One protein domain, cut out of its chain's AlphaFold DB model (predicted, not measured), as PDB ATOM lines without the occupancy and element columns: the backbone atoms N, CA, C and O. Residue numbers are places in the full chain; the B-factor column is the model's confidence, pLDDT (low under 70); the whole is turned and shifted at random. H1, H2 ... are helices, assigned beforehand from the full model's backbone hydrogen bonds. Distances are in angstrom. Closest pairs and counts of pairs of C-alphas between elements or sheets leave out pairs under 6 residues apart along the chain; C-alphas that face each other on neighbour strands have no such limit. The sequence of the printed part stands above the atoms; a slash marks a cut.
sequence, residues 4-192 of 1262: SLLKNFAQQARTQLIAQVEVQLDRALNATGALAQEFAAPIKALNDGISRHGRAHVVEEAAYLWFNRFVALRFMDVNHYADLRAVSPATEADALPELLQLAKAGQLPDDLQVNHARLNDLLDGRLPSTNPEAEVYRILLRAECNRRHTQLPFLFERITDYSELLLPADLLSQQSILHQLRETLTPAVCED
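This is residues 4 to 192 of the 1262 residues of the protein "BREX-1 system adenine-specific DNA-methyltransferase PglX" of Lewinella aurantiaca (UniProt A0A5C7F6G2). Two long helices, H1 and H4, cross as an X, with the short H8 alongside the first part of H1 and H3 joining the ends of the X near Leu 29 and Arg 55. Beside this X stands a second group, in which H5 and H6 pack on H7; the long link of residues 149 to 176 leads back from H7 to H8. The printed part has 189 residues with nine named helices, H1 to H9 in order, and no named strand: the class is all helix. It is compact, with a radius of gyration of the C-alphas of 16.5 A, and rounded, spanning 44 by 42 by 31 A.

H1, residues 4 to 29, begins at C-alpha 4 (214.903, 249.521, 257.122) and measures 37.7 A from first to last C-alpha. H2 is residues 34 to 38, and H3, residues 40 to 53, measures 20.1 A. H4, residues 55 to 78, measures 34.8 A and ends at C-alpha 78 (229.698, 257.352, 268.814). H5 is residues 98 to 104 and H6 residues 116 to 123. H7, residues 132 to 148, measures 24.3 A. H8 is residues 177 to 184, and H9, residues 187 to 190, ends at C-alpha 190 (222.787, 255.722, 268.645).

The hub is H4, which touches four helices. Residues 13 to 25 of H1 touch residues 59 to 67 of H4 at a steep tilt of 53 degrees, opposite ways; the closest C-alphas, of Leu 17 and Ala 63, are 5.1 A apart. Residues 5 to 17 of H1 touch H8 at a shallow tilt of 10 degrees, opposite ways, with the C-alphas of Leu 6 and Thr 184 closest at 6.4 A. H8 also touches residues 70 to 74 of H4, closest at the C-alphas of Arg 74 and Arg 182, 7.1 A. H3 and H4 touch only at the corner, and only just, with 3 pairs of C-alphas within 8 A, the closest those of Ile 50 and Val 58 at 6.4 A. H9 only just touches H4, also with 3 such pairs; the C-alphas of Val 78 and Pro 187 are closest at 5.9 A. H2 touches no helix. H7 is close to H4 but not clearly touching, the C-alphas of Arg 69 and Cys 145 being closest at 7.9 A. H5 touches H7 at a steep tilt of 54 degrees, with the C-alphas of Leu 100 and Tyr 137 closest at 5.9 A. H6 and H7 form a helical hairpin at 32 degrees, with the C-alphas of Leu 122 and Pro 132 closest at 5.5 A. In H1 to H8 every O i to N i+4 pair is within hydrogen-bond range; H9 is too short for such a pair.

The C-alphas farthest apart, of Gly 33 and Asp 192, are 50.0 A apart. The printed part has no cut. The links H4 to H5, H5 to H6 and H7 to H8 are long. Mean pLDDT of the printed part is 85.7; residues 34 to 38, 158 to 163 and 192 are under 70.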
ATOM      1  N   SER A   4     214.607 250.178 258.405       79.25
ATOM      2  CA  SER A   4     214.903 249.521 257.122       79.25
ATOM      3  C   SER A   4     216.401 249.520 256.804       79.25
ATOM      4  O   SER A   4     216.921 248.529 256.301       79.25
ATOM      5  N   LEU A   5     217.103 250.610 257.130       84.94
ATOM      6  CA  LEU A   5     218.542 250.738 256.896       84.94
ATOM      7  C   LEU A   5     219.330 249.796 257.820       84.94
ATOM      8  O   LEU A   5     220.179 249.045 257.347       84.94
ATOM      9  N   LEU A   6     218.958 249.751 259.105       87.94
ATOM     10  CA  LEU A   6     219.488 248.795 260.085       87.94
ATOM     11  C   LEU A   6     219.288 247.340 259.638       87.94
ATOM     12  O   LEU A   6     220.204 246.530 259.763       87.94
ATOM     13  N   LYS A   7     218.102 247.014 259.100       87.25
ATOM     14  CA  LYS A   7     217.794 245.668 258.608       87.25
ATOM     15  C   LYS A   7     218.676 245.279 257.426       87.25
ATOM     16  O   LYS A   7     219.301 244.222 257.468       87.25
ATOM     17  N   ASN A   8     218.743 246.139 256.410       89.06
ATOM     18  CA  ASN A   8     219.538 245.890 255.210       89.06
ATOM     19  C   ASN A   8     221.020 245.694 255.559       89.06
ATOM     20  O   ASN A   8     221.623 244.719 255.114       89.06
ATOM     21  N   PHE A   9     221.578 246.565 256.409       92.31
ATOM     22  CA  PHE A   9     222.952 246.426 256.884       92.31
ATOM     23  C   PHE A   9     223.170 245.111 257.641       92.31
ATOM     24  O   PHE A   9     224.104 244.388 257.323       92.31
ATOM     25  N   ALA A  10     222.322 244.762 258.615       91.19
ATOM     26  CA  ALA A  10     222.541 243.571 259.439       91.19
ATOM     27  C   ALA A  10     222.487 242.257 258.633       91.19
ATOM     28  O   ALA A  10     223.267 241.344 258.902       91.19
ATOM     29  N   GLN A  11     221.610 242.177 257.625       90.12
ATOM     30  CA  GLN A  11     221.542 241.036 256.702       90.12
ATOM     31  C   GLN A  11     222.798 240.970 255.810       90.12
ATOM     32  O   GLN A  11     223.473 239.942 255.765       90.12
ATOM     33  N   GLN A  12     223.199 242.088 255.191       91.06
ATOM     34  CA  GLN A  12     224.421 242.162 254.373       91.06
ATOM     35  C   GLN A  12     225.687 241.845 255.184       91.06
ATOM     36  O   GLN A  12     226.525 241.049 254.751       91.06
ATOM     37  N   ALA A  13     225.797 242.402 256.391       92.56
ATOM     38  CA  ALA A  13     226.887 242.176 257.331       92.56
ATOM     39  C   ALA A  13     227.036 240.696 257.699       92.56
ATOM     40  O   ALA A  13     228.163 240.209 257.790       92.56
ATOM     41  N   ARG A  14     225.929 239.960 257.872       92.31
ATOM     42  CA  ARG A  14     225.960 238.509 258.103       92.31
ATOM     43  C   ARG A  14     226.595 237.768 256.935       92.31
ATOM     44  O   ARG A  14     227.556 237.027 257.146       92.31
ATOM     45  N   THR A  15     226.088 237.970 255.720       91.31
ATOM     46  CA  THR A  15     226.607 237.296 254.520       91.31
ATOM     47  C   THR A  15     228.078 237.647 254.277       91.31
ATOM     48  O   THR A  15     228.895 236.756 254.036       91.31
ATOM     49  N   GLN A  16     228.436 238.929 254.401       93.50
ATOM     50  CA  GLN A  16     229.802 239.417 254.210       93.50
ATOM     51  C   GLN A  16     230.770 238.844 255.254       93.50
ATOM     52  O   GLN A  16     231.848 238.381 254.883       93.50
ATOM     53  N   LEU A  17     230.398 238.823 256.540       93.56
ATOM     54  CA  LEU A  17     231.252 238.273 257.597       93.56
ATOM     55  C   LEU A  17     231.444 236.768 257.469       93.56
ATOM     56  O   LEU A  17     232.577 236.320 257.592       93.56
ATOM     57  N   ILE A  18     230.390 235.997 257.187       93.38
ATOM     58  CA  ILE A  18     230.500 234.541 256.991       93.38
ATOM     59  C   ILE A  18     231.505 234.235 255.872       93.38
ATOM     60  O   ILE A  18     232.439 233.464 256.085       93.38
ATOM     61  N   ALA A  19     231.391 234.910 254.722       93.69
ATOM     62  CA  ALA A  19     232.325 234.732 253.611       93.69
ATOM     63  C   ALA A  19     233.764 235.174 253.955       93.69
ATOM     64  O   ALA A  19     234.726 234.478 253.634       93.69
ATOM     65  N   GLN A  20     233.942 236.316 254.628       93.88
ATOM     66  CA  GLN A  20     235.273 236.822 254.993       93.88
ATOM     67  C   GLN A  20     235.969 235.971 256.070       93.88
ATOM     68  O   GLN A  20     237.190 235.783 256.002       93.88
ATOM     69  N   VAL A  21     235.202 235.446 257.032       93.25
ATOM     70  CA  VAL A  21     235.652 234.487 258.052       93.25
ATOM     71  C   VAL A  21     236.026 233.161 257.411       93.25
ATOM     72  O   VAL A  21     237.069 232.618 257.753       93.25
ATOM     73  N   GLU A  22     235.247 232.658 256.452       93.44
ATOM     74  CA  GLU A  22     235.580 231.418 255.748       93.44
ATOM     75  C   GLU A  22     236.898 231.538 254.956       93.44
ATOM     76  O   GLU A  22     237.765 230.672 255.058       93.44
ATOM     77  N   VAL A  23     237.137 232.672 254.286       92.44
ATOM     78  CA  VAL A  23     238.434 232.953 253.636       92.44
ATOM     79  C   VAL A  23     239.590 233.007 254.645       92.44
ATOM     80  O   VAL A  23     240.700 232.565 254.337       92.44
ATOM     81  N   GLN A  24     239.372 233.552 255.847       90.06
ATOM     82  CA  GLN A  24     240.399 233.531 256.895       90.06
ATOM     83  C   GLN A  24     240.603 232.127 257.476       90.06
ATOM     84  O   GLN A  24     241.737 231.750 257.766       90.06
ATOM     85  N   LEU A  25     239.535 231.338 257.594       89.88
ATOM     86  CA  LEU A  25     239.583 229.960 258.057       89.88
ATOM     87  C   LEU A  25     240.463 229.105 257.145       89.88
ATOM     88  O   LEU A  25     241.347 228.397 257.624       89.88
ATOM     89  N   ASP A  26     240.283 229.225 255.831       89.25
ATOM     90  CA  ASP A  26     241.104 228.500 254.863       89.25
ATOM     91  C   ASP A  26     242.566 228.956 254.880       89.25
ATOM     92  O   ASP A  26     243.467 228.130 254.736       89.25
ATOM     93  N   ARG A  27     242.844 230.239 255.134       86.31
ATOM     94  CA  ARG A  27     244.222 230.721 255.345       86.31
ATOM     95  C   ARG A  27     244.848 230.150 256.618       86.31
ATOM     96  O   ARG A  27     246.020 229.790 256.595       86.31
ATOM     97  N   ALA A  28     244.081 230.054 257.702       84.94
ATOM     98  CA  ALA A  28     244.534 229.513 258.979       84.94
ATOM     99  C   ALA A  28     244.845 228.010 258.897       84.94
ATOM    100  O   ALA A  28     245.888 227.570 259.376       84.94
ATOM    101  N   LEU A  29     243.969 227.230 258.255       84.56
ATOM    102  CA  LEU A  29     244.136 225.781 258.098       84.56
ATOM    103  C   LEU A  29     245.255 225.407 257.111       84.56
ATOM    104  O   LEU A  29     245.875 224.360 257.274       84.56
ATOM    105  N   ASN A  30     245.547 226.264 256.126       85.44
ATOM    106  CA  ASN A  30     246.636 226.070 255.158       85.44
ATOM    107  C   ASN A  30     247.941 226.810 255.532       85.44
ATOM    108  O   ASN A  30     248.850 226.921 254.703       85.44
ATOM    109  N   ALA A  31     248.058 227.345 256.753       79.25
ATOM    110  CA  ALA A  31     249.262 228.042 257.197       79.25
ATOM    111  C   ALA A  31     250.472 227.090 257.258       79.25
ATOM    112  O   ALA A  31     250.387 225.974 257.770       79.25
ATOM    113  N   THR A  32     251.629 227.543 256.768       73.94
ATOM    114  CA  THR A  32     252.884 226.768 256.752       73.94
ATOM    115  C   THR A  32     254.076 227.616 257.214       73.94
ATOM    116  O   THR A  32     253.997 228.843 257.301       73.94
ATOM    117  N   GLY A  33     255.193 226.962 257.551       73.31
ATOM    118  CA  GLY A  33     256.430 227.636 257.963       73.31
ATOM    119  C   GLY A  33     256.308 228.395 259.291       73.31
ATOM    120  O   GLY A  33     255.631 227.951 260.216       73.31
ATOM    121  N   ALA A  34     256.976 229.551 259.385       60.41
ATOM    122  CA  ALA A  34     257.046 230.353 260.611       60.41
ATOM    123  C   ALA A  34     255.668 230.817 261.121       60.41
ATOM    124  O   ALA A  34     255.444 230.860 262.328       60.41
ATOM    125  N   LEU A  35     254.719 231.089 260.217       61.03
ATOM    126  CA  LEU A  35     253.371 231.535 260.581       61.03
ATOM    127  C   LEU A  35     252.570 230.414 261.272       61.03
ATOM    128  O   LEU A  35     251.843 230.660 262.230       61.03
ATOM    129  N   ALA A  36     252.763 229.158 260.852       68.62
ATOM    130  CA  ALA A  36     252.166 228.000 261.519       68.62
ATOM    131  C   ALA A  36     252.762 227.748 262.918       68.62
ATOM    132  O   ALA A  36     252.069 227.231 263.790       68.62
ATOM    133  N   GLN A  37     254.026 228.131 263.149       69.62
ATOM    134  CA  GLN A  37     254.652 228.076 264.475       69.62
ATOM    135  C   GLN A  37     254.164 229.211 265.391       69.62
ATOM    136  O   GLN A  37     253.848 228.940 266.547       69.62
ATOM    137  N   GLU A  38     254.038 230.444 264.882       68.50
ATOM    138  CA  GLU A  38     253.507 231.601 265.631       68.50
ATOM    139  C   GLU A  38     252.079 231.338 266.150       68.50
ATOM    140  O   GLU A  38     251.756 231.687 267.286       68.50
ATOM    141  N   PHE A  39     251.246 230.650 265.360       72.31
ATOM    142  CA  PHE A  39     249.833 230.396 265.669       72.31
ATOM    143  C   PHE A  39     249.489 228.929 265.992       72.31
ATOM    144  O   PHE A  39     248.320 228.545 265.941       72.31
ATOM    145  N   ALA A  40     250.468 228.100 266.371       75.56
ATOM    146  CA  ALA A  40     250.276 226.655 266.556       75.56
ATOM    147  C   ALA A  40     249.160 226.282 267.559       75.56
ATOM    148  O   ALA A  40     248.366 225.375 267.301       75.56
ATOM    149  N   ALA A  41     249.071 226.981 268.698       75.06
ATOM    150  CA  ALA A  41     248.049 226.711 269.714       75.06
ATOM    151  C   ALA A  41     246.632 227.162 269.278       75.06
ATOM    152  O   ALA A  41     245.722 226.331 269.345       75.06
ATOM    153  N   PRO A  42     246.425 228.388 268.746       77.94
ATOM    154  CA  PRO A  42     245.172 228.766 268.087       77.94
ATOM    155  C   PRO A  42     244.748 227.815 266.955       77.94
ATOM    156  O   PRO A  42     243.603 227.378 266.931       77.94
ATOM    157  N   ILE A  43     245.655 227.412 266.054       82.06
ATOM    158  CA  ILE A  43     245.333 226.472 264.961       82.06
ATOM    159  C   ILE A  43     244.903 225.102 265.512       82.06
ATOM    160  O   ILE A  43     244.004 224.468 264.956       82.06
ATOM    161  N   LYS A  44     245.478 224.636 266.627       81.69
ATOM    162  CA  LYS A  44     245.005 223.416 267.294       81.69
ATOM    163  C   LYS A  44     243.582 223.585 267.843       81.69
ATOM    164  O   LYS A  44     242.727 222.759 267.539       81.69
ATOM    165  N   ALA A  45     243.317 224.661 268.587       79.12
ATOM    166  CA  ALA A  45     241.989 224.943 269.141       79.12
ATOM    167  C   ALA A  45     240.911 225.050 268.043       79.12
ATOM    168  O   ALA A  45     239.803 224.539 268.207       79.12
ATOM    169  N   LEU A  46     241.267 225.628 266.891       83.44
ATOM    170  CA  LEU A  46     240.420 225.704 265.702       83.44
ATOM    171  C   LEU A  46     240.022 224.317 265.177       83.44
ATOM    172  O   LEU A  46     238.845 224.051 264.937       83.44
ATOM    173  N   ASN A  47     241.001 223.423 265.010       83.62
ATOM    174  CA  ASN A  47     240.763 222.057 264.540       83.62
ATOM    175  C   ASN A  47     239.940 221.236 265.548       83.62
ATOM    176  O   ASN A  47     239.041 220.494 265.144       83.62
ATOM    177  N   ASP A  48     240.193 221.408 266.849       80.19
ATOM    178  CA  ASP A  48     239.405 220.785 267.918       80.19
ATOM    179  C   ASP A  48     237.939 221.270 267.877       80.19
ATOM    180  O   ASP A  48     237.014 220.460 267.983       80.19
ATOM    181  N   GLY A  49     237.704 222.571 267.654       79.62
ATOM    182  CA  GLY A  49     236.369 223.155 267.476       79.62
ATOM    183  C   GLY A  49     235.636 222.616 266.242       79.62
ATOM    184  O   GLY A  49     234.490 222.173 266.345       79.62
ATOM    185  N   ILE A  50     236.314 222.559 265.089       85.25
ATOM    186  CA  ILE A  50     235.769 221.985 263.845       85.25
ATOM    187  C   ILE A  50     235.411 220.506 264.034       85.25
ATOM    188  O   ILE A  50     234.357 220.076 263.570       85.25
ATOM    189  N   SER A  51     236.246 219.739 264.740       83.19
ATOM    190  CA  SER A  51     236.006 218.313 264.995       83.19
ATOM    191  C   SER A  51     234.802 218.064 265.912       83.19
ATOM    192  O   SER A  51     234.121 217.054 265.759       83.19
ATOM    193  N   ARG A  52     234.516 218.977 266.854       75.94
ATOM    194  CA  ARG A  52     233.380 218.865 267.791       75.94
ATOM    195  C   ARG A  52     232.059 219.384 267.226       75.94
ATOM    196  O   ARG A  52     231.020 218.778 267.469       75.94
ATOM    197  N   HIS A  53     232.086 220.510 266.511       78.44
ATOM    198  CA  HIS A  53     230.876 221.264 266.143       78.44
ATOM    199  C   HIS A  53     230.656 221.397 264.627       78.44
ATOM    200  O   HIS A  53     229.569 221.775 264.188       78.44
ATOM    201  N   GLY A  54     231.657 221.046 263.816       85.44
ATOM    202  CA  GLY A  54     231.633 221.167 262.362       85.44
ATOM    203  C   GLY A  54     232.026 222.560 261.861       85.44
ATOM    204  O   GLY A  54     231.742 223.583 262.484       85.44
ATOM    205  N   ARG A  55     232.652 222.605 260.675       90.56
ATOM    206  CA  ARG A  55     233.178 223.832 260.040       90.56
ATOM    207  C   ARG A  55     232.167 224.983 259.997       90.56
ATOM    208  O   ARG A  55     232.499 226.097 260.386       90.56
ATOM    209  N   ALA A  56     230.941 224.715 259.548       87.12
ATOM    210  CA  ALA A  56     229.918 225.749 259.382       87.12
ATOM    211  C   ALA A  56     229.509 226.415 260.710       87.12
ATOM    212  O   ALA A  56     229.200 227.604 260.719       87.12
ATOM    213  N   HIS A  57     229.542 225.677 261.828       84.38
ATOM    214  CA  HIS A  57     229.249 226.231 263.151       84.38
ATOM    215  C   HIS A  57     230.331 227.224 263.578       84.38
ATOM    216  O   HIS A  57     230.013 228.362 263.896       84.38
ATOM    217  N   VAL A  58     231.602 226.818 263.471       85.31
ATOM    218  CA  VAL A  58     232.774 227.646 263.805       85.31
ATOM    219  C   VAL A  58     232.818 228.934 262.968       85.31
ATOM    220  O   VAL A  58     233.114 230.006 263.492       85.31
ATOM    221  N   VAL A  59     232.472 228.859 261.675       89.94
ATOM    222  CA  VAL A  59     232.357 230.046 260.806       89.94
ATOM    223  C   VAL A  59     231.222 230.969 261.262       89.94
ATOM    224  O   VAL A  59     231.439 232.174 261.377       89.94
ATOM    225  N   GLU A  60     230.023 230.436 261.536       86.88
ATOM    226  CA  GLU A  60     228.885 231.252 261.989       86.88
ATOM    227  C   GLU A  60     229.161 231.902 263.356       86.88
ATOM    228  O   GLU A  60     228.846 233.075 263.550       86.88
ATOM    229  N   GLU A  61     229.777 231.167 264.280       84.62
ATOM    230  CA  GLU A  61     230.170 231.628 265.614       84.62
ATOM    231  C   GLU A  61     231.187 232.774 265.540       84.62
ATOM    232  O   GLU A  61     230.948 233.849 266.092       84.62
ATOM    233  N   ALA A  62     232.279 232.603 264.787       87.75
ATOM    234  CA  ALA A  62     233.313 233.627 264.650       87.75
ATOM    235  C   ALA A  62     232.836 234.865 263.867       87.75
ATOM    236  O   ALA A  62     233.154 235.995 264.251       87.75
ATOM    237  N   ALA A  63     232.036 234.680 262.809       90.19
ATOM    238  CA  ALA A  63     231.404 235.783 262.081       90.19
ATOM    239  C   ALA A  63     230.490 236.595 263.001       90.19
ATOM    240  O   ALA A  63     230.543 237.825 263.019       90.19
ATOM    241  N   TYR A  64     229.696 235.907 263.815       87.38
ATOM    242  CA  TYR A  64     228.819 236.546 264.773       87.38
ATOM    243  C   TYR A  64     229.606 237.287 265.876       87.38
ATOM    244  O   TYR A  64     229.297 238.436 266.198       87.38
ATOM    245  N   LEU A  65     230.646 236.666 266.441       87.12
ATOM    246  CA  LEU A  65     231.490 237.260 267.483       87.12
ATOM    247  C   LEU A  65     232.107 238.589 267.020       87.12
ATOM    248  O   LEU A  65     232.079 239.581 267.755       87.12
ATOM    249  N   TRP A  66     232.615 238.634 265.785       90.25
ATOM    250  CA  TRP A  66     233.152 239.863 265.201       90.25
ATOM    251  C   TRP A  66     232.071 240.909 264.909       90.25
ATOM    252  O   TRP A  66     232.298 242.078 265.217       90.25
ATOM    253  N   PHE A  67     230.878 240.519 264.436       91.81
ATOM    254  CA  PHE A  67     229.736 241.438 264.303       91.81
ATOM    255  C   PHE A  67     229.428 242.151 265.628       91.81
ATOM    256  O   PHE A  67     229.421 243.381 265.693       91.81
ATOM    257  N   ASN A  68     229.255 241.375 266.701       89.12
ATOM    258  CA  ASN A  68     228.959 241.878 268.040       89.12
ATOM    259  C   ASN A  68     230.043 242.838 268.560       89.12
ATOM    260  O   ASN A  68     229.726 243.915 269.070       89.12
ATOM    261  N   ARG A  69     231.326 242.480 268.400       90.56
ATOM    262  CA  ARG A  69     232.462 243.330 268.800       90.56
ATOM    263  C   ARG A  69     232.508 244.635 268.005       90.56
ATOM    264  O   ARG A  69     232.698 245.691 268.603       90.56
ATOM    265  N   PHE A  70     232.294 244.596 266.689       93.50
ATOM    266  CA  PHE A  70     232.291 245.798 265.848       93.50
ATOM    267  C   PHE A  70     231.133 246.741 266.195       93.50
ATOM    268  O   PHE A  70     231.363 247.938 266.373       93.50
ATOM    269  N   VAL A  71     229.913 246.210 266.355       92.62
ATOM    270  CA  VAL A  71     228.730 246.979 266.784       92.62
ATOM    271  C   VAL A  71     228.981 247.648 268.135       92.62
ATOM    272  O   VAL A  71     228.741 248.846 268.275       92.62
ATOM    273  N   ALA A  72     229.523 246.913 269.109       92.25
ATOM    274  CA  ALA A  72     229.822 247.445 270.433       92.25
ATOM    275  C   ALA A  72     230.892 248.547 270.418       92.25
ATOM    276  O   ALA A  72     230.689 249.596 271.029       92.25
ATOM    277  N   LEU A  73     231.997 248.345 269.692       93.44
ATOM    278  CA  LEU A  73     233.046 249.358 269.545       93.44
ATOM    279  C   LEU A  73     232.503 250.626 268.871       93.44
ATOM    280  O   LEU A  73     232.643 251.711 269.429       93.44
ATOM    281  N   ARG A  74     231.788 250.510 267.741       93.62
ATOM    282  CA  ARG A  74     231.172 251.674 267.079       93.62
ATOM    283  C   ARG A  74     230.162 252.381 267.987       93.62
ATOM    284  O   ARG A  74     230.170 253.607 268.045       93.62
ATOM    285  N   PHE A  75     229.323 251.644 268.716       93.12
ATOM    286  CA  PHE A  75     228.367 252.240 269.655       93.12
ATOM    287  C   PHE A  75     229.076 253.017 270.778       93.12
ATOM    288  O   PHE A  75     228.647 254.119 271.136       93.12
ATOM    289  N   MET A  76     230.184 252.483 271.307       92.62
ATOM    290  CA  MET A  76     230.998 253.149 272.328       92.62
ATOM    291  C   MET A  76     231.751 254.375 271.799       92.62
ATOM    292  O   MET A  76     231.866 255.361 272.529       92.62
ATOM    293  N   ASP A  77     232.245 254.340 270.559       93.12
ATOM    294  CA  ASP A  77     232.898 255.482 269.911       93.12
ATOM    295  C   ASP A  77     231.916 256.655 269.736       93.12
ATOM    296  O   ASP A  77     232.209 257.789 270.130       93.12
ATOM    297  N   VAL A  78     230.738 256.366 269.159       91.00
ATOM    298  CA  VAL A  78     229.698 257.352 268.814       91.00
ATOM    299  C   VAL A  78     229.170 258.060 270.055       91.00
ATOM    300  O   VAL A  78     229.079 259.279 270.061       91.00
ATOM    301  N   ASN A  79     228.903 257.313 271.129       90.25
ATOM    302  CA  ASN A  79     228.434 257.875 272.400       90.25
ATOM    303  C   ASN A  79     229.568 258.426 273.292       90.25
ATOM    304  O   ASN A  79     229.331 258.829 274.430       90.25
ATOM    305  N   HIS A  80     230.821 258.402 272.819       89.50
ATOM    306  CA  HIS A  80     232.010 258.831 273.574       89.50
ATOM    307  C   HIS A  80     232.141 258.113 274.937       89.50
ATOM    308  O   HIS A  80     232.514 258.677 275.977       89.50
ATOM    309  N   TYR A  81     231.783 256.827 274.942       89.50
ATOM    310  CA  TYR A  81     231.949 255.924 276.079       89.50
ATOM    311  C   TYR A  81     233.339 255.286 276.092       89.50
ATOM    312  O   TYR A  81     233.853 254.997 277.177       89.50
ATOM    313  N   ALA A  82     233.944 255.137 274.911       83.94
ATOM    314  CA  ALA A  82     235.351 254.824 274.730       83.94
ATOM    315  C   ALA A  82     236.257 256.036 275.030       83.94
ATOM    316  O   ALA A  82     235.891 257.190 274.827       83.94
ATOM    317  N   ASP A  83     237.453 255.734 275.524       82.31
ATOM    318  CA  ASP A  83     238.601 256.627 275.722       82.31
ATOM    319  C   ASP A  83     239.547 256.689 274.506       82.31
ATOM    320  O   ASP A  83     240.465 257.499 274.496       82.31
ATOM    321  N   LEU A  84     239.310 255.837 273.507       87.38
ATOM    322  CA  LEU A  84     240.068 255.685 272.267       87.38
ATOM    323  C   LEU A  84     239.096 255.136 271.216       87.38
ATOM    324  O   LEU A  84     238.509 254.077 271.457       87.38
ATOM    325  N   ARG A  85     238.873 255.838 270.098       92.19
ATOM    326  CA  ARG A  85     237.898 255.409 269.087       92.19
ATOM    327  C   ARG A  85     238.486 254.316 268.205       92.19
ATOM    328  O   ARG A  85     239.429 254.532 267.443       92.19
ATOM    329  N   ALA A  86     237.917 253.122 268.317       92.62
ATOM    330  CA  ALA A  86     238.465 251.930 267.682       92.62
ATOM    331  C   ALA A  86     238.071 251.817 266.204       92.62
ATOM    332  O   ALA A  86     238.883 251.394 265.389       92.62
ATOM    333  N   VAL A  87     236.833 252.196 265.868       94.50
ATOM    334  CA  VAL A  87     236.232 252.075 264.525       94.50
ATOM    335  C   VAL A  87     236.085 253.448 263.856       94.50
ATOM    336  O   VAL A  87     236.124 253.581 262.629       94.50
ATOM    337  N   SER A  88     235.892 254.482 264.667       93.56
ATOM    338  CA  SER A  88     235.508 255.825 264.237       93.56
ATOM    339  C   SER A  88     236.720 256.755 264.113       93.56
ATOM    340  O   SER A  88     237.700 256.578 264.837       93.56
ATOM    341  N   PRO A  89     236.680 257.752 263.216       91.31
ATOM    342  CA  PRO A  89     237.743 258.749 263.115       91.31
ATOM    343  C   PRO A  89     237.759 259.718 264.312       91.31
ATOM    344  O   PRO A  89     236.799 259.798 265.090       91.31
ATOM    345  N   ALA A  90     238.851 260.478 264.443       85.88
ATOM    346  CA  ALA A  90     238.975 261.560 265.420       85.88
ATOM    347  C   ALA A  90     238.040 262.736 265.073       85.88
ATOM    348  O   ALA A  90     237.293 263.218 265.931       85.88
ATOM    349  N   THR A  91     237.996 263.133 263.796       81.56
ATOM    350  CA  THR A  91     237.053 264.124 263.256       81.56
ATOM    351  C   THR A  91     236.236 263.535 262.105       81.56
ATOM    352  O   THR A  91     236.667 262.590 261.451       81.56
ATOM    353  N   GLU A  92     235.058 264.088 261.806       74.25
ATOM    354  CA  GLU A  92     234.242 263.615 260.669       74.25
ATOM    355  C   GLU A  92     234.876 263.900 259.293       74.25
ATOM    356  O   GLU A  92     234.415 263.370 258.286       74.25
ATOM    357  N   ALA A  93     235.949 264.699 259.238       72.00
ATOM    358  CA  ALA A  93     236.709 264.953 258.017       72.00
ATOM    359  C   ALA A  93     237.725 263.839 257.684       72.00
ATOM    360  O   ALA A  93     238.206 263.779 256.551       72.00
ATOM    361  N   ASP A  94     238.056 262.954 258.635       80.12
ATOM    362  CA  ASP A  94     239.067 261.913 258.434       80.12
ATOM    363  C   ASP A  94     238.452 260.585 257.963       80.12
ATOM    364  O   ASP A  94     237.507 260.059 258.552       80.12
ATOM    365  N   ALA A  95     239.052 259.960 256.946       78.81
ATOM    366  CA  ALA A  95     238.601 258.651 256.458       78.81
ATOM    367  C   ALA A  95     239.014 257.472 257.372       78.81
ATOM    368  O   ALA A  95     238.307 256.455 257.453       78.81
ATOM    369  N   LEU A  96     240.168 257.595 258.045       89.12
ATOM    370  CA  LEU A  96     240.802 256.534 258.837       89.12
ATOM    371  C   LEU A  96     240.356 256.558 260.314       89.12
ATOM    372  O   LEU A  96     240.228 257.645 260.879       89.12
ATOM    373  N   PRO A  97     240.188 255.395 260.977       92.56
ATOM    374  CA  PRO A  97     239.908 255.320 262.416       92.56
ATOM    375  C   PRO A  97     240.992 255.999 263.269       92.56
ATOM    376  O   PRO A  97     242.179 255.870 262.963       92.56
ATOM    377  N   GLU A  98     240.601 256.662 264.363       93.81
ATOM    378  CA  GLU A  98     241.512 257.366 265.291       93.81
ATOM    379  C   GLU A  98     242.653 256.456 265.770       93.81
ATOM    380  O   GLU A  98     243.821 256.838 265.729       93.81
ATOM    381  N   LEU A  99     242.323 255.210 266.123       93.50
ATOM    382  CA  LEU A  99     243.271 254.169 266.521       93.50
ATOM    383  C   LEU A  99     244.439 253.977 265.527       93.50
ATOM    384  O   LEU A  99     245.582 253.801 265.949       93.50
ATOM    385  N   LEU A 100     244.179 254.037 264.214       93.75
ATOM    386  CA  LEU A 100     245.217 253.931 263.181       93.75
ATOM    387  C   LEU A 100     245.969 255.256 262.983       93.75
ATOM    388  O   LEU A 100     247.175 255.242 262.730       93.75
ATOM    389  N   GLN A 101     245.288 256.398 263.117       92.62
ATOM    390  CA  GLN A 101     245.930 257.716 263.040       92.62
ATOM    391  C   GLN A 101     246.981 257.883 264.149       92.62
ATOM    392  O   GLN A 101     248.116 258.267 263.868       92.62
ATOM    393  N   LEU A 102     246.641 257.512 265.389       91.94
ATOM    394  CA  LEU A 102     247.550 257.559 266.538       91.94
ATOM    395  C   LEU A 102     248.756 256.627 266.363       91.94
ATOM    396  O   LEU A 102     249.871 257.011 266.710       91.94
ATOM    397  N   ALA A 103     248.572 255.447 265.761       91.50
ATOM    398  CA  ALA A 103     249.685 254.565 265.405       91.50
ATOM    399  C   ALA A 103     250.645 255.220 264.403       91.50
ATOM    400  O   ALA A 103     251.851 255.241 264.638       91.50
ATOM    401  N   LYS A 104     250.115 255.825 263.333       91.31
ATOM    402  CA  LYS A 104     250.913 256.548 262.326       91.31
ATOM    403  C   LYS A 104     251.604 257.799 262.885       91.31
ATOM    404  O   LYS A 104     252.635 258.201 262.358       91.31
ATOM    405  N   ALA A 105     251.067 258.393 263.951       89.69
ATOM    406  CA  ALA A 105     251.680 259.507 264.674       89.69
ATOM    407  C   ALA A 105     252.686 259.072 265.763       89.69
ATOM    408  O   ALA A 105     253.341 259.931 266.353       89.69
ATOM    409  N   GLY A 106     252.798 257.773 266.070       87.06
ATOM    410  CA  GLY A 106     253.601 257.269 267.191       87.06
ATOM    411  C   GLY A 106     253.029 257.602 268.579       87.06
ATOM    412  O   GLY A 106     253.770 257.606 269.556       87.06
ATOM    413  N   GLN A 107     251.728 257.894 268.673       89.50
ATOM    414  CA  GLN A 107     251.027 258.400 269.865       89.50
ATOM    415  C   GLN A 107     250.037 257.375 270.452       89.50
ATOM    416  O   GLN A 107     248.950 257.727 270.910       89.50
ATOM    417  N   LEU A 108     250.378 256.084 270.407       88.44
ATOM    418  CA  LEU A 108     249.550 255.036 271.013       88.44
ATOM    419  C   LEU A 108     249.649 255.066 272.551       88.44
ATOM    420  O   LEU A 108     250.746 255.277 273.064       88.44
ATOM    421  N   PRO A 109     248.550 254.814 273.288       85.12
ATOM    422  CA  PRO A 109     248.584 254.710 274.748       85.12
ATOM    423  C   PRO A 109     249.439 253.542 275.260       85.12
ATOM    424  O   PRO A 109     249.345 252.432 274.734       85.12
ATOM    425  N   ASP A 110     250.182 253.759 276.350       82.50
ATOM    426  CA  ASP A 110     251.034 252.738 276.988       82.50
ATOM    427  C   ASP A 110     250.251 251.516 277.524       82.50
ATOM    428  O   ASP A 110     250.823 250.442 277.718       82.50
ATOM    429  N   ASP A 111     248.941 251.651 277.783       84.12
ATOM    430  CA  ASP A 111     248.073 250.548 278.228       84.12
ATOM    431  C   ASP A 111     247.576 249.652 277.074       84.12
ATOM    432  O   ASP A 111     246.969 248.601 277.318       84.12
ATOM    433  N   LEU A 112     247.859 250.018 275.818       86.50
ATOM    434  CA  LEU A 112     247.566 249.214 274.636       86.50
ATOM    435  C   LEU A 112     248.731 248.251 274.348       86.50
ATOM    436  O   LEU A 112     249.739 248.622 273.757       86.50
ATOM    437  N   GLN A 113     248.588 246.985 274.743       84.38
ATOM    438  CA  GLN A 113     249.661 245.987 274.642       84.38
ATOM    439  C   GLN A 113     249.953 245.569 273.185       84.38
ATOM    440  O   GLN A 113     249.384 244.600 272.678       84.38
ATOM    441  N   VAL A 114     250.867 246.283 272.519       86.56
ATOM    442  CA  VAL A 114     251.332 246.008 271.147       86.56
ATOM    443  C   VAL A 114     252.857 246.018 271.031       86.56
ATOM    444  O   VAL A 114     253.564 246.686 271.780       86.56
ATOM    445  N   ASN A 115     253.395 245.292 270.048       87.00
ATOM    446  CA  ASN A 115     254.815 245.375 269.704       87.00
ATOM    447  C   ASN A 115     255.052 246.584 268.781       87.00
ATOM    448  O   ASN A 115     254.943 246.465 267.561       87.00
ATOM    449  N   HIS A 116     255.389 247.732 269.373       85.62
ATOM    450  CA  HIS A 116     255.638 248.986 268.650       85.62
ATOM    451  C   HIS A 116     256.718 248.859 267.561       85.62
ATOM    452  O   HIS A 116     256.571 249.463 266.504       85.62
ATOM    453  N   ALA A 117     257.758 248.038 267.763       84.94
ATOM    454  CA  ALA A 117     258.781 247.814 266.738       84.94
ATOM    455  C   ALA A 117     258.188 247.128 265.496       84.94
ATOM    456  O   ALA A 117     258.360 247.630 264.392       84.94
ATOM    457  N   ARG A 118     257.388 246.063 265.672       86.81
ATOM    458  CA  ARG A 118     256.688 245.380 264.562       86.81
ATOM    459  C   ARG A 118     255.703 246.304 263.837       86.81
ATOM    460  O   ARG A 118     255.578 246.200 262.622       86.81
ATOM    461  N   LEU A 119     255.007 247.188 264.560       90.38
ATOM    462  CA  LEU A 119     254.106 248.170 263.942       90.38
ATOM    463  C   LEU A 119     254.885 249.181 263.090       90.38
ATOM    464  O   LEU A 119     254.534 249.393 261.933       90.38
ATOM    465  N   ASN A 120     255.961 249.751 263.635       87.69
ATOM    466  CA  ASN A 120     256.801 250.710 262.920       87.69
ATOM    467  C   ASN A 120     257.488 250.058 261.713       87.69
ATOM    468  O   ASN A 120     257.469 250.626 260.632       87.69
ATOM    469  N   ASP A 121     258.019 248.841 261.848       88.19
ATOM    470  CA  ASP A 121     258.662 248.127 260.742       88.19
ATOM    471  C   ASP A 121     257.676 247.777 259.607       88.19
ATOM    472  O   ASP A 121     258.083 247.740 258.446       88.19
ATOM    473  N   LEU A 122     256.386 247.562 259.904       88.50
ATOM    474  CA  LEU A 122     255.330 247.429 258.888       88.50
ATOM    475  C   LEU A 122     255.007 248.770 258.207       88.50
ATOM    476  O   LEU A 122     254.908 248.813 256.982       88.50
ATOM    477  N   LEU A 123     254.853 249.859 258.970       89.12
ATOM    478  CA  LEU A 123     254.534 251.192 258.428       89.12
ATOM    479  C   LEU A 123     255.696 251.803 257.623       89.12
ATOM    480  O   LEU A 123     255.463 252.401 256.575       89.12
ATOM    481  N   ASP A 124     256.936 251.597 258.071       88.38
ATOM    482  CA  ASP A 124     258.173 252.043 257.415       88.38
ATOM    483  C   ASP A 124     258.572 251.148 256.219       88.38
ATOM    484  O   ASP A 124     259.570 251.416 255.548       88.38
ATOM    485  N   GLY A 125     257.841 250.054 255.960       83.62
ATOM    486  CA  GLY A 125     258.120 249.115 254.867       83.62
ATOM    487  C   GLY A 125     259.363 248.235 255.061       83.62
ATOM    488  O   GLY A 125     259.863 247.661 254.093       83.62
ATOM    489  N   ARG A 126     259.876 248.108 256.294       86.50
ATOM    490  CA  ARG A 126     260.990 247.200 256.639       86.50
ATOM    491  C   ARG A 126     260.543 245.740 256.719       86.50
ATOM    492  O   ARG A 126     261.339 244.842 256.453       86.50
ATOM    493  N   LEU A 127     259.275 245.503 257.059       83.75
ATOM    494  CA  LEU A 127     258.607 244.209 256.930       83.75
ATOM    495  C   LEU A 127     257.776 244.178 255.633       83.75
ATOM    496  O   LEU A 127     256.996 245.101 255.390       83.75
ATOM    497  N   PRO A 128     257.902 243.132 254.796       79.56
ATOM    498  CA  PRO A 128     257.166 243.047 253.540       79.56
ATOM    499  C   PRO A 128     255.678 242.766 253.792       79.56
ATOM    500  O   PRO A 128     255.311 241.678 254.230       79.56
ATOM    501  N   SER A 129     254.816 243.724 253.450       83.88
ATOM    502  CA  SER A 129     253.357 243.563 253.459       83.88
ATOM    503  C   SER A 129     252.738 244.136 252.184       83.88
ATOM    504  O   SER A 129     253.235 245.103 251.611       83.88
ATOM    505  N   THR A 130     251.638 243.532 251.729       82.31
ATOM    506  CA  THR A 130     250.872 244.012 250.560       82.31
ATOM    507  C   THR A 130     249.879 245.118 250.920       82.31
ATOM    508  O   THR A 130     249.420 245.834 250.034       82.31
ATOM    509  N   ASN A 131     249.553 245.274 252.208       88.19
ATOM    510  CA  ASN A 131     248.745 246.370 252.734       88.19
ATOM    511  C   ASN A 131     249.101 246.599 254.221       88.19
ATOM    512  O   ASN A 131     248.392 246.102 255.106       88.19
ATOM    513  N   PRO A 132     250.204 247.318 254.513       88.75
ATOM    514  CA  PRO A 132     250.706 247.467 255.877       88.75
ATOM    515  C   PRO A 132     249.724 248.198 256.800       88.75
ATOM    516  O   PRO A 132     249.618 247.839 257.969       88.75
ATOM    517  N   GLU A 133     248.947 249.165 256.295       90.94
ATOM    518  CA  GLU A 133     247.954 249.885 257.106       90.94
ATOM    519  C   GLU A 133     246.822 248.967 257.590       90.94
ATOM    520  O   GLU A 133     246.441 249.023 258.761       90.94
ATOM    521  N   ALA A 134     246.311 248.085 256.723       89.12
ATOM    522  CA  ALA A 134     245.283 247.116 257.104       89.12
ATOM    523  C   ALA A 134     245.816 246.058 258.084       89.12
ATOM    524  O   ALA A 134     245.105 245.652 259.005       89.12
ATOM    525  N   GLU A 135     247.068 245.625 257.920       88.31
ATOM    526  CA  GLU A 135     247.714 244.676 258.833       88.31
ATOM    527  C   GLU A 135     247.939 245.287 260.225       88.31
ATOM    528  O   GLU A 135     247.532 244.702 261.232       88.31
ATOM    529  N   VAL A 136     248.482 246.506 260.280       91.75
ATOM    530  CA  VAL A 136     248.649 247.294 261.510       91.75
ATOM    531  C   VAL A 136     247.306 247.528 262.198       91.75
ATOM    532  O   VAL A 136     247.177 247.259 263.392       91.75
ATOM    533  N   TYR A 137     246.272 247.938 261.460       93.31
ATOM    534  CA  TYR A 137     244.946 248.166 262.035       93.31
ATOM    535  C   TYR A 137     244.318 246.892 262.627       93.31
ATOM    536  O   TYR A 137     243.723 246.956 263.702       93.31
ATOM    537  N   ARG A 138     244.513 245.715 262.012       90.00
ATOM    538  CA  ARG A 138     244.074 244.425 262.587       90.00
ATOM    539  C   ARG A 138     244.785 244.109 263.909       90.00
ATOM    540  O   ARG A 138     244.128 243.662 264.851       90.00
ATOM    541  N   ILE A 139     246.091 244.377 264.012       88.25
ATOM    542  CA  ILE A 139     246.861 244.200 265.261       88.25
ATOM    543  C   ILE A 139     246.342 245.147 266.355       88.25
ATOM    544  O   ILE A 139     246.107 244.716 267.485       88.25
ATOM    545  N   LEU A 140     246.115 246.417 266.017       91.88
ATOM    546  CA  LEU A 140     245.607 247.434 266.941       91.88
ATOM    547  C   LEU A 140     244.187 247.116 267.434       91.88
ATOM    548  O   LEU A 140     243.922 247.177 268.633       91.88
ATOM    549  N   LEU A 141     243.280 246.729 266.532       91.00
ATOM    550  CA  LEU A 141     241.887 246.408 266.860       91.00
ATOM    551  C   LEU A 141     241.786 245.176 267.779       91.00
ATOM    552  O   LEU A 141     240.973 245.153 268.706       91.00
ATOM    553  N   ARG A 142     242.658 244.180 267.570       86.75
ATOM    554  CA  ARG A 142     242.844 243.034 268.476       86.75
ATOM    555  C   ARG A 142     243.326 243.487 269.857       86.75
ATOM    556  O   ARG A 142     242.766 243.050 270.862       86.75
ATOM    557  N   ALA A 143     244.340 244.351 269.920       87.69
ATOM    558  CA  ALA A 143     244.873 244.862 271.182       87.69
ATOM    559  C   ALA A 143     243.824 245.667 271.968       87.69
ATOM    560  O   ALA A 143     243.679 245.465 273.172       87.69
ATOM    561  N   GLU A 144     243.022 246.495 271.291       89.69
ATOM    562  CA  GLU A 144     241.926 247.245 271.914       89.69
ATOM    563  C   GLU A 144     240.827 246.308 272.442       89.69
ATOM    564  O   GLU A 144     240.385 246.462 273.580       89.69
ATOM    565  N   CYS A 145     240.444 245.267 271.693       88.38
ATOM    566  CA  CYS A 145     239.530 244.237 272.203       88.38
ATOM    567  C   CYS A 145     240.094 243.540 273.459       88.38
ATOM    568  O   CYS A 145     239.383 243.382 274.452       88.38
ATOM    569  N   ASN A 146     241.384 243.183 273.460       85.75
ATOM    570  CA  ASN A 146     242.059 242.604 274.626       85.75
ATOM    571  C   ASN A 146     242.108 243.568 275.827       85.75
ATOM    572  O   ASN A 146     241.931 243.137 276.968       85.75
ATOM    573  N   ARG A 147     242.268 244.875 275.592       86.69
ATOM    574  CA  ARG A 147     242.191 245.919 276.628       86.69
ATOM    575  C   ARG A 147     240.778 246.004 277.224       86.69
ATOM    576  O   ARG A 147     240.613 246.002 278.450       86.69
ATOM    577  N   ARG A 148     239.747 245.974 276.367       87.75
ATOM    578  CA  ARG A 148     238.317 246.004 276.744       87.75
ATOM    579  C   ARG A 148     237.852 244.784 277.539       87.75
ATOM    580  O   ARG A 148     236.917 244.938 278.324       87.75
ATOM    581  N   HIS A 149     238.520 243.630 277.433       86.50
ATOM    582  CA  HIS A 149     238.225 242.436 278.243       86.50
ATOM    583  C   HIS A 149     238.109 242.737 279.743       86.50
ATOM    584  O   HIS A 149     237.214 242.242 280.418       86.50
ATOM    585  N   THR A 150     238.983 243.589 280.281       81.62
ATOM    586  CA  THR A 150     238.973 243.945 281.713       81.62
ATOM    587  C   THR A 150     237.660 244.620 282.145       81.62
ATOM    588  O   THR A 150     237.113 244.343 283.218       81.62
ATOM    589  N   GLN A 151     237.118 245.475 281.276       86.00
ATOM    590  CA  GLN A 151     235.912 246.268 281.504       86.00
ATOM    591  C   GLN A 151     234.647 245.444 281.210       86.00
ATOM    592  O   GLN A 151     233.712 245.443 282.013       86.00
ATOM    593  N   LEU A 152     234.643 244.714 280.090       89.69
ATOM    594  CA  LEU A 152     233.491 244.032 279.487       89.69
ATOM    595  C   LEU A 152     233.834 242.566 279.107       89.69
ATOM    596  O   LEU A 152     233.770 242.199 277.928       89.69
ATOM    597  N   PRO A 153     234.199 241.705 280.083       85.44
ATOM    598  CA  PRO A 153     234.782 240.380 279.823       85.44
ATOM    599  C   PRO A 153     233.831 239.397 279.143       85.44
ATOM    600  O   PRO A 153     234.293 238.446 278.526       85.44
ATOM    601  N   PHE A 154     232.520 239.620 279.258       84.62
ATOM    602  CA  PHE A 154     231.488 238.774 278.660       84.62
ATOM    603  C   PHE A 154     231.408 238.912 277.132       84.62
ATOM    604  O   PHE A 154     230.979 237.974 276.475       84.62
ATOM    605  N   LEU A 155     231.802 240.058 276.565       85.38
ATOM    606  CA  LEU A 155     231.709 240.351 275.126       85.38
ATOM    607  C   LEU A 155     233.087 240.338 274.451       85.38
ATOM    608  O   LEU A 155     233.275 239.818 273.348       85.38
ATOM    609  N   PHE A 156     234.073 240.908 275.138       85.69
ATOM    610  CA  PHE A 156     235.465 240.893 274.723       85.69
ATOM    611  C   PHE A 156     236.190 239.803 275.507       85.69
ATOM    612  O   PHE A 156     236.999 240.097 276.379       85.69
ATOM    613  N   GLU A 157     235.864 238.533 275.257       70.94
ATOM    614  CA  GLU A 157     236.649 237.418 275.800       70.94
ATOM    615  C   GLU A 157     238.129 237.566 275.400       70.94
ATOM    616  O   GLU A 157     238.429 238.054 274.305       70.94
ATOM    617  N   ARG A 158     239.048 237.203 276.309       57.75
ATOM    618  CA  ARG A 158     240.494 237.377 276.113       57.75
ATOM    619  C   ARG A 158     240.902 236.638 274.850       57.75
ATOM    620  O   ARG A 158     240.753 235.421 274.775       57.75
ATOM    621  N   ILE A 159     241.402 237.372 273.864       55.62
ATOM    622  CA  ILE A 159     241.754 236.769 272.591       55.62
ATOM    623  C   ILE A 159     243.145 236.140 272.746       55.62
ATOM    624  O   ILE A 159     244.175 236.813 272.782       55.62
ATOM    625  N   THR A 160     243.104 234.829 272.980       47.56
ATOM    626  CA  THR A 160     244.210 233.853 273.000       47.56
ATOM    627  C   THR A 160     243.759 232.559 272.299       47.56
ATOM    628  O   THR A 160     244.195 231.461 272.635       47.56
ATOM    629  N   ASP A 161     242.809 232.703 271.376       58.22
ATOM    630  CA  ASP A 161     241.958 231.673 270.783       58.22
ATOM    631  C   ASP A 161     241.945 231.818 269.243       58.22
ATOM    632  O   ASP A 161     242.366 232.841 268.696       58.22
ATOM    633  N   TYR A 162     241.459 230.806 268.521       68.12
ATOM    634  CA  TYR A 162     241.389 230.809 267.060       68.12
ATOM    635  C   TYR A 162     240.541 231.934 266.455       68.12
ATOM    636  O   TYR A 162     240.755 232.283 265.292       68.12
ATOM    637  N   SER A 163     239.624 232.544 267.212       68.00
ATOM    638  CA  SER A 163     238.836 233.702 266.768       68.00
ATOM    639  C   SER A 163     239.682 234.894 266.278       68.00
ATOM    640  O   SER A 163     239.187 235.696 265.484       68.00
ATOM    641  N   GLU A 164     240.966 234.987 266.657       71.44
ATOM    642  CA  GLU A 164     241.937 235.944 266.089       71.44
ATOM    643  C   GLU A 164     242.233 235.703 264.615       71.44
ATOM    644  O   GLU A 164     242.232 236.638 263.813       71.44
ATOM    645  N   LEU A 165     242.489 234.440 264.267       75.81
ATOM    646  CA  LEU A 165     242.847 234.027 262.913       75.81
ATOM    647  C   LEU A 165     241.716 234.361 261.942       75.81
ATOM    648  O   LEU A 165     241.970 234.683 260.787       75.81
ATOM    649  N   LEU A 166     240.486 234.337 262.456       87.12
ATOM    650  CA  LEU A 166     239.238 234.548 261.739       87.12
ATOM    651  C   LEU A 166     238.822 236.027 261.603       87.12
ATOM    652  O   LEU A 166     237.822 236.306 260.947       87.12
ATOM    653  N   LEU A 167     239.573 236.989 262.159       88.44
ATOM    654  CA  LEU A 167     239.307 238.423 261.967       88.44
ATOM    655  C   LEU A 167     239.408 238.801 260.473       88.44
ATOM    656  O   LEU A 167     240.487 238.615 259.898       88.44
ATOM    657  N   PRO A 168     238.373 239.395 259.841       90.56
ATOM    658  CA  PRO A 168     238.419 239.780 258.431       90.56
ATOM    659  C   PRO A 168     239.642 240.618 258.032       90.56
ATOM    660  O   PRO A 168     240.182 241.395 258.820       90.56
ATOM    661  N   ALA A 169     240.087 240.440 256.786       85.31
ATOM    662  CA  ALA A 169     241.280 241.106 256.263       85.31
ATOM    663  C   ALA A 169     241.024 242.550 255.793       85.31
ATOM    664  O   ALA A 169     241.885 243.404 255.989       85.31
ATOM    665  N   ASP A 170     239.861 242.829 255.191       89.44
ATOM    666  CA  ASP A 170     239.485 244.179 254.753       89.44
ATOM    667  C   ASP A 170     238.541 244.847 255.759       89.44
ATOM    668  O   ASP A 170     237.358 244.513 255.856       89.44
ATOM    669  N   LEU A 171     239.097 245.805 256.500       92.31
ATOM    670  CA  LEU A 171     238.412 246.598 257.522       92.31
ATOM    671  C   LEU A 171     238.527 248.116 257.280       92.31
ATOM    672  O   LEU A 171     238.073 248.892 258.119       92.31
ATOM    673  N   LEU A 172     239.163 248.536 256.178       91.56
ATOM    674  CA  LEU A 172     239.476 249.944 255.883       91.56
ATOM    675  C   LEU A 172     238.922 250.425 254.534       91.56
ATOM    676  O   LEU A 172     238.813 251.634 254.333       91.56
ATOM    677  N   SER A 173     238.565 249.530 253.603       90.69
ATOM    678  CA  SER A 173     237.998 249.953 252.320       90.69
ATOM    679  C   SER A 173     236.601 250.571 252.474       90.69
ATOM    680  O   SER A 173     235.887 250.331 253.450       90.69
ATOM    681  N   GLN A 174     236.168 251.306 251.449       86.62
ATOM    682  CA  GLN A 174     234.800 251.830 251.322       86.62
ATOM    683  C   GLN A 174     233.721 250.726 251.283       86.62
ATOM    684  O   GLN A 174     232.558 250.989 251.569       86.62
ATOM    685  N   GLN A 175     234.096 249.484 250.949       87.38
ATOM    686  CA  GLN A 175     233.203 248.317 250.942       87.38
ATOM    687  C   GLN A 175     233.313 247.477 252.227       87.38
ATOM    688  O   GLN A 175     232.547 246.527 252.414       87.38
ATOM    689  N   SER A 176     234.243 247.810 253.126       91.31
ATOM    690  CA  SER A 176     234.439 247.086 254.380       91.31
ATOM    691  C   SER A 176     233.216 247.191 255.295       91.31
ATOM    692  O   SER A 176     232.494 248.194 255.309       91.31
ATOM    693  N   ILE A 177     233.003 246.160 256.112       92.94
ATOM    694  CA  ILE A 177     231.893 246.139 257.070       92.94
ATOM    695  C   ILE A 177     231.967 247.294 258.076       92.94
ATOM    696  O   ILE A 177     230.933 247.844 258.445       92.94
ATOM    697  N   LEU A 178     233.169 247.706 258.494       93.00
ATOM    698  CA  LEU A 178     233.325 248.836 259.408       93.00
ATOM    699  C   LEU A 178     232.902 250.153 258.757       93.00
ATOM    700  O   LEU A 178     232.276 250.969 259.427       93.00
ATOM    701  N   HIS A 179     233.165 250.343 257.460       91.56
ATOM    702  CA  HIS A 179     232.670 251.513 256.737       91.56
ATOM    703  C   HIS A 179     231.136 251.552 256.735       91.56
ATOM    704  O   HIS A 179     230.541 252.519 257.204       91.56
ATOM    705  N   GLN A 180     230.495 250.466 256.296       92.88
ATOM    706  CA  GLN A 180     229.031 250.341 256.266       92.88
ATOM    707  C   GLN A 180     228.396 250.503 257.661       92.88
ATOM    708  O   GLN A 180     227.329 251.105 257.806       92.88
ATOM    709  N   LEU A 181     229.067 250.007 258.707       92.69
ATOM    710  CA  LEU A 181     228.640 250.147 260.096       92.69
ATOM    711  C   LEU A 181     228.698 251.606 260.579       92.69
ATOM    712  O   LEU A 181     227.837 252.004 261.361       92.69
ATOM    713  N   ARG A 182     229.663 252.418 260.116       91.81
ATOM    714  CA  ARG A 182     229.725 253.858 260.442       91.81
ATOM    715  C   ARG A 182     228.556 254.632 259.834       91.81
ATOM    716  O   ARG A 182     227.924 255.395 260.562       91.81
ATOM    717  N   GLU A 183     228.241 254.361 258.568       90.38
ATOM    718  CA  GLU A 183     227.085 254.932 257.854       90.38
ATOM    719  C   GLU A 183     225.740 254.495 258.460       90.38
ATOM    720  O   GLU A 183     224.748 255.218 258.398       90.38
ATOM    721  N   THR A 184     225.701 253.307 259.072       91.06
ATOM    722  CA  THR A 184     224.492 252.742 259.691       91.06
ATOM    723  C   THR A 184     224.269 253.240 261.119       91.06
ATOM    724  O   THR A 184     223.167 253.664 261.473       91.06
ATOM    725  N   LEU A 185     225.308 253.192 261.953       91.06
ATOM    726  CA  LEU A 185     225.291 253.663 263.336       91.06
ATOM    727  C   LEU A 185     225.836 255.090 263.398       91.06
ATOM    728  O   LEU A 185     226.974 255.322 263.816       91.06
ATOM    729  N   THR A 186     225.024 256.040 262.942       90.25
ATOM    730  CA  THR A 186     225.283 257.484 263.048       90.25
ATOM    731  C   THR A 186     224.967 258.002 264.461       90.25
ATOM    732  O   THR A 186     224.242 257.331 265.204       90.25
ATOM    733  N   PRO A 187     225.454 259.200 264.852       87.88
ATOM    734  CA  PRO A 187     225.098 259.823 266.129       87.88
ATOM    735  C   PRO A 187     223.588 259.836 266.389       87.88
ATOM    736  O   PRO A 187     223.149 259.253 267.371       87.88
ATOM    737  N   ALA A 188     222.780 260.330 265.446       86.69
ATOM    738  CA  ALA A 188     221.319 260.409 265.575       86.69
ATOM    739  C   ALA A 188     220.579 259.049 265.644       86.69
ATOM    740  O   ALA A 188     219.374 259.011 265.896       86.69
ATOM    741  N   VAL A 189     221.258 257.928 265.372       85.94
ATOM    742  CA  VAL A 189     220.704 256.567 265.516       85.94
ATOM    743  C   VAL A 189     221.055 255.960 266.877       85.94
ATOM    744  O   VAL A 189     220.234 255.232 267.442       85.94
ATOM    745  N   CYS A 190     222.252 256.253 267.389       85.81
ATOM    746  CA  CYS A 190     222.787 255.722 268.645       85.81
ATOM    747  C   CYS A 190     222.481 256.593 269.871       85.81
ATOM    748  O   CYS A 190     222.455 256.063 270.983       85.81
ATOM    749  N   GLU A 191     222.299 257.901 269.676       79.12
ATOM    750  CA  GLU A 191     222.024 258.873 270.733       79.12
ATOM    751  C   GLU A 191     220.784 258.450 271.519       79.12
ATOM    752  O   GLU A 191     219.716 258.198 270.960       79.12
ATOM    753  N   ASP A 192     220.967 258.317 272.834       65.56
ATOM    754  CA  ASP A 192     219.938 257.941 273.800       65.56
ATOM    755  C   ASP A 192     219.201 256.603 273.552       65.56
ATOM    756  O   ASP A 192     218.225 256.303 274.247       65.56
TER     757      ASP A 192